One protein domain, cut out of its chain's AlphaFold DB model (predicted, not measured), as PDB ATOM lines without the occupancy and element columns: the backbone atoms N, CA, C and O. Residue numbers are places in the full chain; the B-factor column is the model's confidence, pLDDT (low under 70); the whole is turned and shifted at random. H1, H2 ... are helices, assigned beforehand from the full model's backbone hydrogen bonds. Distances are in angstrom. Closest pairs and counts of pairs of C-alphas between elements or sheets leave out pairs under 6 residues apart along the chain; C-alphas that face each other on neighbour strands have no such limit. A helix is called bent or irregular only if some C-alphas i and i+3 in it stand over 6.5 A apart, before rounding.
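This is residues 79 to 129 of the 129 residues of the protein "GDT1 family protein" of uncultured Synechococcales cyanobacterium (UniProt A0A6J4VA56). Two long helices of similar length, H1 and H2, make a flat, open V, with the corner at the tight link of residues 102 and 103 and the two arms spreading away from it. H1 forms one arm, the chain folds back at the corner, and H2 forms the other arm; the space between the arms is empty. The printed part has 51 residues with two named helices, H1 then H2, and no named strand, and its class is all helix. It is only just extended, close to loose, with a radius of gyration of the C-alphas of 15.0 A, and spans 38 by 36 by 9 A.

H1, residues 79 to 101, and H2, residues 104 to 127, are close but not clearly touching, with 1 pair of C-alphas within 8 A. Their closest C-alphas, those of Ala 99 and Leu 107, are 7.4 A apart. The helices run opposite ways at a steep tilt of 48 degrees, and their centres are 19.8 A apart. Residues 79 to 94 of H1 stand free, and so do residues 108 to 129, of which 108 to 127 belong to H2. In both helices every backbone O i to N i+4 pair is within hydrogen-bond range.

H1 begins at C-alpha 79, at (288.792, 115.577, 340.602), and ends at C-alpha 101, at (265.457, 138.069, 347.979), 33.2 A from first to last C-alpha. H2 measures 34.9 A from C-alpha 104 to C-alpha 127, the latter at (288.009, 141.048, 317.760). Neither helix is bent.

The two C-alphas farthest apart, those of Ser 100 and Leu 129, are 40.8 A apart. The printed part has no cut and no long link, and ends at the chain's last residue. The mean pLDDT of the printed part is 92.8, and residue 129 alone is under 70.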
ATOM      1  N   GLY A  79     288.565 114.142 340.434       92.62
ATOM      2  CA  GLY A  79     288.792 115.577 340.602       92.62
ATOM      3  C   GLY A  79     287.749 116.414 339.860       92.62
ATOM      4  O   GLY A  79     287.069 117.231 340.474       92.62
ATOM      5  N   ALA A  80     287.550 116.157 338.567       91.12
ATOM      6  CA  ALA A  80     286.564 116.866 337.754       91.12
ATOM      7  C   ALA A  80     285.125 116.624 338.244       91.12
ATOM      8  O   ALA A  80     284.349 117.570 338.373       91.12
ATOM      9  N   ALA A  81     284.778 115.381 338.591       91.50
ATOM     10  CA  ALA A  81     283.457 115.040 339.116       91.50
ATOM     11  C   ALA A  81     283.174 115.741 340.455       91.50
ATOM     12  O   ALA A  81     282.102 116.317 340.639       91.50
ATOM     13  N   SER A  82     284.135 115.734 341.386       94.75
ATOM     14  CA  SER A  82     283.977 116.426 342.671       94.75
ATOM     15  C   SER A  82     283.887 117.944 342.499       94.75
ATOM     16  O   SER A  82     283.024 118.568 343.117       94.75
ATOM     17  N   ALA A  83     284.689 118.534 341.608       92.56
ATOM     18  CA  ALA A  83     284.601 119.951 341.269       92.56
ATOM     19  C   ALA A  83     283.220 120.320 340.705       92.56
ATOM     20  O   ALA A  83     282.627 121.302 341.153       92.56
ATOM     21  N   LEU A  84     282.671 119.506 339.795       90.75
ATOM     22  CA  LEU A  84     281.342 119.720 339.215       90.75
ATOM     23  C   LEU A  84     280.234 119.670 340.277       90.75
ATOM     24  O   LEU A  84     279.329 120.507 340.286       90.75
ATOM     25  N   VAL A  85     280.309 118.713 341.203       94.44
ATOM     26  CA  VAL A  85     279.356 118.612 342.317       94.44
ATOM     27  C   VAL A  85     279.456 119.837 343.227       94.44
ATOM     28  O   VAL A  85     278.431 120.409 343.594       94.44
ATOM     29  N   LEU A  86     280.673 120.270 343.564       96.69
ATOM     30  CA  LEU A  86     280.898 121.424 344.433       96.69
ATOM     31  C   LEU A  86     280.391 122.723 343.807       96.69
ATOM     32  O   LEU A  86     279.644 123.455 344.457       96.69
ATOM     33  N   VAL A  87     280.741 123.002 342.548       94.25
ATOM     34  CA  VAL A  87     280.272 124.218 341.865       94.25
ATOM     35  C   VAL A  87     278.750 124.215 341.718       94.25
ATOM     36  O   VAL A  87     278.113 125.236 341.972       94.25
ATOM     37  N   SER A  88     278.149 123.059 341.422       92.25
ATOM     38  CA  SER A  88     276.691 122.919 341.347       92.25
ATOM     39  C   SER A  88     276.029 123.176 342.700       92.25
ATOM     40  O   SER A  88     275.045 123.909 342.780       92.25
ATOM     41  N   LEU A  89     276.585 122.626 343.784       95.94
ATOM     42  CA  LEU A  89     276.067 122.826 345.135       95.94
ATOM     43  C   LEU A  89     276.111 124.306 345.536       95.94
ATOM     44  O   LEU A  89     275.112 124.845 346.015       95.94
ATOM     45  N   VAL A  90     277.243 124.972 345.298       97.00
ATOM     46  CA  VAL A  90     277.397 126.412 345.551       97.00
ATOM     47  C   VAL A  90     276.395 127.210 344.716       97.00
ATOM     48  O   VAL A  90     275.712 128.081 345.256       97.00
ATOM     49  N   GLY A  91     276.244 126.874 343.432       94.75
ATOM     50  CA  GLY A  91     275.282 127.504 342.531       94.75
ATOM     51  C   GLY A  91     273.836 127.373 343.013       94.75
ATOM     52  O   GLY A  91     273.104 128.360 343.025       94.75
ATOM     53  N   VAL A  92     273.428 126.193 343.491       94.06
ATOM     54  CA  VAL A  92     272.076 125.965 344.032       94.06
ATOM     55  C   VAL A  92     271.849 126.745 345.326       94.06
ATOM     56  O   VAL A  92     270.792 127.357 345.487       94.06
ATOM     57  N   ILE A  93     272.818 126.760 346.247       96.38
ATOM     58  CA  ILE A  93     272.708 127.517 347.505       96.38
ATOM     59  C   ILE A  93     272.579 129.013 347.206       96.38
ATOM     60  O   ILE A  93     271.664 129.668 347.713       96.38
ATOM     61  N   LEU A  94     273.458 129.543 346.354       94.69
ATOM     62  CA  LEU A  94     273.465 130.954 345.986       94.69
ATOM     63  C   LEU A  94     272.207 131.335 345.198       94.69
ATOM     64  O   LEU A  94     271.584 132.352 345.491       94.69
ATOM     65  N   GLY A  95     271.786 130.493 344.253       91.75
ATOM     66  CA  GLY A  95     270.566 130.681 343.474       91.75
ATOM     67  C   GLY A  95     269.317 130.679 344.352       91.75
ATOM     68  O   GLY A  95     268.467 131.557 344.213       91.75
ATOM     69  N   ARG A  96     269.225 129.760 345.322       92.62
ATOM     70  CA  ARG A  96     268.120 129.720 346.291       92.62
ATOM     71  C   ARG A  96     268.113 130.953 347.193       92.62
ATOM     72  O   ARG A  96     267.047 131.509 347.455       92.62
ATOM     73  N   TRP A  97     269.282 131.390 347.656       93.50
ATOM     74  CA  TRP A  97     269.412 132.621 348.434       93.50
ATOM     75  C   TRP A  97     268.956 133.840 347.622       93.50
ATOM     76  O   TRP A  97     268.151 134.633 348.107       93.50
ATOM     77  N   LEU A  98     269.380 133.946 346.365       91.19
ATOM     78  CA  LEU A  98     269.019 135.049 345.482       91.19
ATOM     79  C   LEU A  98     267.519 135.053 345.145       91.19
ATOM     80  O   LEU A  98     266.869 136.093 345.237       91.19
ATOM     81  N   ALA A  99     266.944 133.881 344.863       89.88
ATOM     82  CA  ALA A  99     265.512 133.709 344.621       89.88
ATOM     83  C   ALA A  99     264.648 134.041 345.850       89.88
ATOM     84  O   ALA A  99     263.494 134.423 345.701       89.88
ATOM     85  N   SER A 100     265.195 133.934 347.067       90.38
ATOM     86  CA  SER A 100     264.482 134.344 348.288       90.38
ATOM     87  C   SER A 100     264.434 135.862 348.494       90.38
ATOM     88  O   SER A 100     263.626 136.350 349.282       90.38
ATOM     89  N   ARG A 101     265.313 136.614 347.819       90.06
ATOM     90  CA  ARG A 101     265.457 138.069 347.979       90.06
ATOM     91  C   ARG A 101     264.896 138.862 346.804       90.06
ATOM     92  O   ARG A 101     264.542 140.022 346.995       90.06
ATOM     93  N   LEU A 102     264.837 138.269 345.612       90.38
ATOM     94  CA  LEU A 102     264.456 138.944 344.372       90.38
ATOM     95  C   LEU A 102     263.164 138.378 343.779       90.38
ATOM     96  O   LEU A 102     262.926 137.172 343.798       90.38
ATOM     97  N   THR A 103     262.363 139.257 343.176       90.69
ATOM     98  CA  THR A 103     261.183 138.875 342.389       90.69
ATOM     99  C   THR A 103     261.605 138.081 341.139       90.69
ATOM    100  O   THR A 103     262.623 138.427 340.527       90.69
ATOM    101  N   PRO A 104     260.831 137.066 340.698       89.56
ATOM    102  CA  PRO A 104     261.160 136.250 339.521       89.56
ATOM    103  C   PRO A 104     261.462 137.051 338.245       89.56
ATOM    104  O   PRO A 104     262.355 136.679 337.483       89.56
ATOM    105  N   ASP A 105     260.781 138.181 338.038       91.25
ATOM    106  CA  ASP A 105     260.979 139.042 336.864       91.25
ATOM    107  C   ASP A 105     262.366 139.695 336.834       91.25
ATOM    108  O   ASP A 105     263.010 139.770 335.781       91.25
ATOM    109  N   VAL A 106     262.863 140.118 338.002       92.38
ATOM    110  CA  VAL A 106     264.208 140.692 338.147       92.38
ATOM    111  C   VAL A 106     265.249 139.618 337.872       92.38
ATOM    112  O   VAL A 106     266.197 139.862 337.131       92.38
ATOM    113  N   LEU A 107     265.047 138.411 338.406       91.00
ATOM    114  CA  LEU A 107     265.973 137.298 338.223       91.00
ATOM    115  C   LEU A 107     266.066 136.876 336.749       91.00
ATOM    116  O   LEU A 107     267.163 136.689 336.227       91.00
ATOM    117  N   ARG A 108     264.924 136.805 336.053       91.88
ATOM    118  CA  ARG A 108     264.862 136.486 334.620       91.88
ATOM    119  C   ARG A 108     265.553 137.546 333.766       91.88
ATOM    120  O   ARG A 108     266.317 137.205 332.866       91.88
ATOM    121  N   THR A 109     265.306 138.822 334.058       94.12
ATOM    122  CA  THR A 109     265.925 139.934 333.320       94.12
ATOM    123  C   THR A 109     267.430 139.993 333.574       94.12
ATOM    124  O   THR A 109     268.204 140.131 332.631       94.12
ATOM    125  N   ALA A 110     267.865 139.812 334.824       93.06
ATOM    126  CA  ALA A 110     269.277 139.794 335.195       93.06
ATOM    127  C   ALA A 110     270.035 138.614 334.563       93.06
ATOM    128  O   ALA A 110     271.148 138.798 334.073       93.06
ATOM    129  N   ALA A 111     269.433 137.420 334.518       92.06
ATOM    130  CA  ALA A 111     270.016 136.258 333.845       92.06
ATOM    131  C   ALA A 111     270.200 136.504 332.336       92.06
ATOM    132  O   ALA A 111     271.272 136.258 331.790       92.06
ATOM    133  N   GLY A 112     269.188 137.063 331.665       94.88
ATOM    134  CA  GLY A 112     269.299 137.425 330.247       94.88
ATOM    135  C   GLY A 112     270.348 138.513 329.991       94.88
ATOM    136  O   GLY A 112     271.159 138.388 329.076       94.88
ATOM    137  N   ALA A 113     270.372 139.557 330.823       96.56
ATOM    138  CA  ALA A 113     271.327 140.656 330.701       96.56
ATOM    139  C   ALA A 113     272.775 140.204 330.936       96.56
ATOM    140  O   ALA A 113     273.667 140.611 330.199       96.56
ATOM    141  N   SER A 114     273.010 139.341 331.928       95.19
ATOM    142  CA  SER A 114     274.341 138.782 332.200       95.19
ATOM    143  C   SER A 114     274.831 137.880 331.067       95.19
ATOM    144  O   SER A 114     275.986 138.005 330.667       95.19
ATOM    145  N   LEU A 115     273.962 137.053 330.475       95.12
ATOM    146  CA  LEU A 115     274.309 136.271 329.282       95.12
ATOM    147  C   LEU A 115     274.678 137.161 328.091       95.12
ATOM    148  O   LEU A 115     275.687 136.916 327.432       95.12
ATOM    149  N   LEU A 116     273.894 138.210 327.829       96.75
ATOM    150  CA  LEU A 116     274.161 139.139 326.729       96.75
ATOM    151  C   LEU A 116     275.469 139.907 326.958       96.75
ATOM    152  O   LEU A 116     276.269 140.049 326.038       96.75
ATOM    153  N   LEU A 117     275.721 140.339 328.196       97.00
ATOM    154  CA  LEU A 117     276.970 140.984 328.587       97.00
ATOM    155  C   LEU A 117     278.175 140.066 328.347       97.00
ATOM    156  O   LEU A 117     279.128 140.492 327.704       97.00
ATOM    157  N   ILE A 118     278.124 138.805 328.790       95.25
ATOM    158  CA  ILE A 118     279.202 137.832 328.542       95.25
ATOM    159  C   ILE A 118     279.406 137.614 327.037       95.25
ATOM    160  O   ILE A 118     280.546 137.580 326.579       95.25
ATOM    161  N   ALA A 119     278.328 137.516 326.254       94.44
ATOM    162  CA  ALA A 119     278.418 137.355 324.804       94.44
ATOM    163  C   ALA A 119     279.119 138.547 324.126       94.44
ATOM    164  O   ALA A 119     279.991 138.347 323.283       94.44
ATOM    165  N   VAL A 120     278.783 139.779 324.522       96.75
ATOM    166  CA  VAL A 120     279.441 140.995 324.014       96.75
ATOM    167  C   VAL A 120     280.908 141.044 324.436       96.75
ATOM    168  O   VAL A 120     281.757 141.360 323.608       96.75
ATOM    169  N   LEU A 121     281.224 140.699 325.688       95.69
ATOM    170  CA  LEU A 121     282.605 140.658 326.176       95.69
ATOM    171  C   LEU A 121     283.456 139.646 325.399       95.69
ATOM    172  O   LEU A 121     284.564 139.979 324.997       95.69
ATOM    173  N   LEU A 122     282.930 138.447 325.129       92.94
ATOM    174  CA  LEU A 122     283.625 137.445 324.315       92.94
ATOM    175  C   LEU A 122     283.817 137.899 322.863       92.94
ATOM    176  O   LEU A 122     284.862 137.635 322.273       92.94
ATOM    177  N   LEU A 123     282.828 138.588 322.281       94.44
ATOM    178  CA  LEU A 123     282.940 139.138 320.928       94.44
ATOM    179  C   LEU A 123     283.970 140.275 320.853       94.44
ATOM    180  O   LEU A 123     284.675 140.429 319.858       94.44
ATOM    181  N   TRP A 124     284.064 141.087 321.902       96.31
ATOM    182  CA  TRP A 124     285.085 142.121 321.992       96.31
ATOM    183  C   TRP A 124     286.486 141.517 322.104       96.31
ATOM    184  O   TRP A 124     287.374 141.908 321.351       96.31
ATOM    185  N   ASP A 125     286.659 140.540 322.997       93.94
ATOM    186  CA  ASP A 125     287.927 139.838 323.205       93.94
ATOM    187  C   ASP A 125     288.426 139.223 321.891       93.94
ATOM    188  O   ASP A 125     289.529 139.525 321.450       93.94
ATOM    189  N   ILE A 126     287.569 138.486 321.175       93.38
ATOM    190  CA  ILE A 126     287.963 137.834 319.916       93.38
ATOM    191  C   ILE A 126     288.277 138.808 318.771       93.38
ATOM    192  O   ILE A 126     288.986 138.435 317.843       93.38
ATOM    193  N   THR A 127     287.742 140.033 318.799       93.81
ATOM    194  CA  THR A 127     288.009 141.048 317.760       93.81
ATOM    195  C   THR A 127     289.247 141.895 318.049       93.81
ATOM    196  O   THR A 127     289.756 142.532 317.129       93.81
ATOM    197  N   HIS A 128     289.730 141.903 319.294       85.62
ATOM    198  CA  HIS A 128     290.940 142.617 319.725       85.62
ATOM    199  C   HIS A 128     292.132 141.680 320.000       85.62
ATOM    200  O   HIS A 128     293.153 142.133 320.523       85.62
ATOM    201  N   LEU A 129     291.992 140.401 319.644       67.44
ATOM    202  CA  LEU A 129     293.033 139.369 319.590       67.44
ATOM    203  C   LEU A 129     293.815 139.457 318.271       67.44
ATOM    204  O   LEU A 129     295.056 139.296 318.326       67.44
TER     205      LEU A 129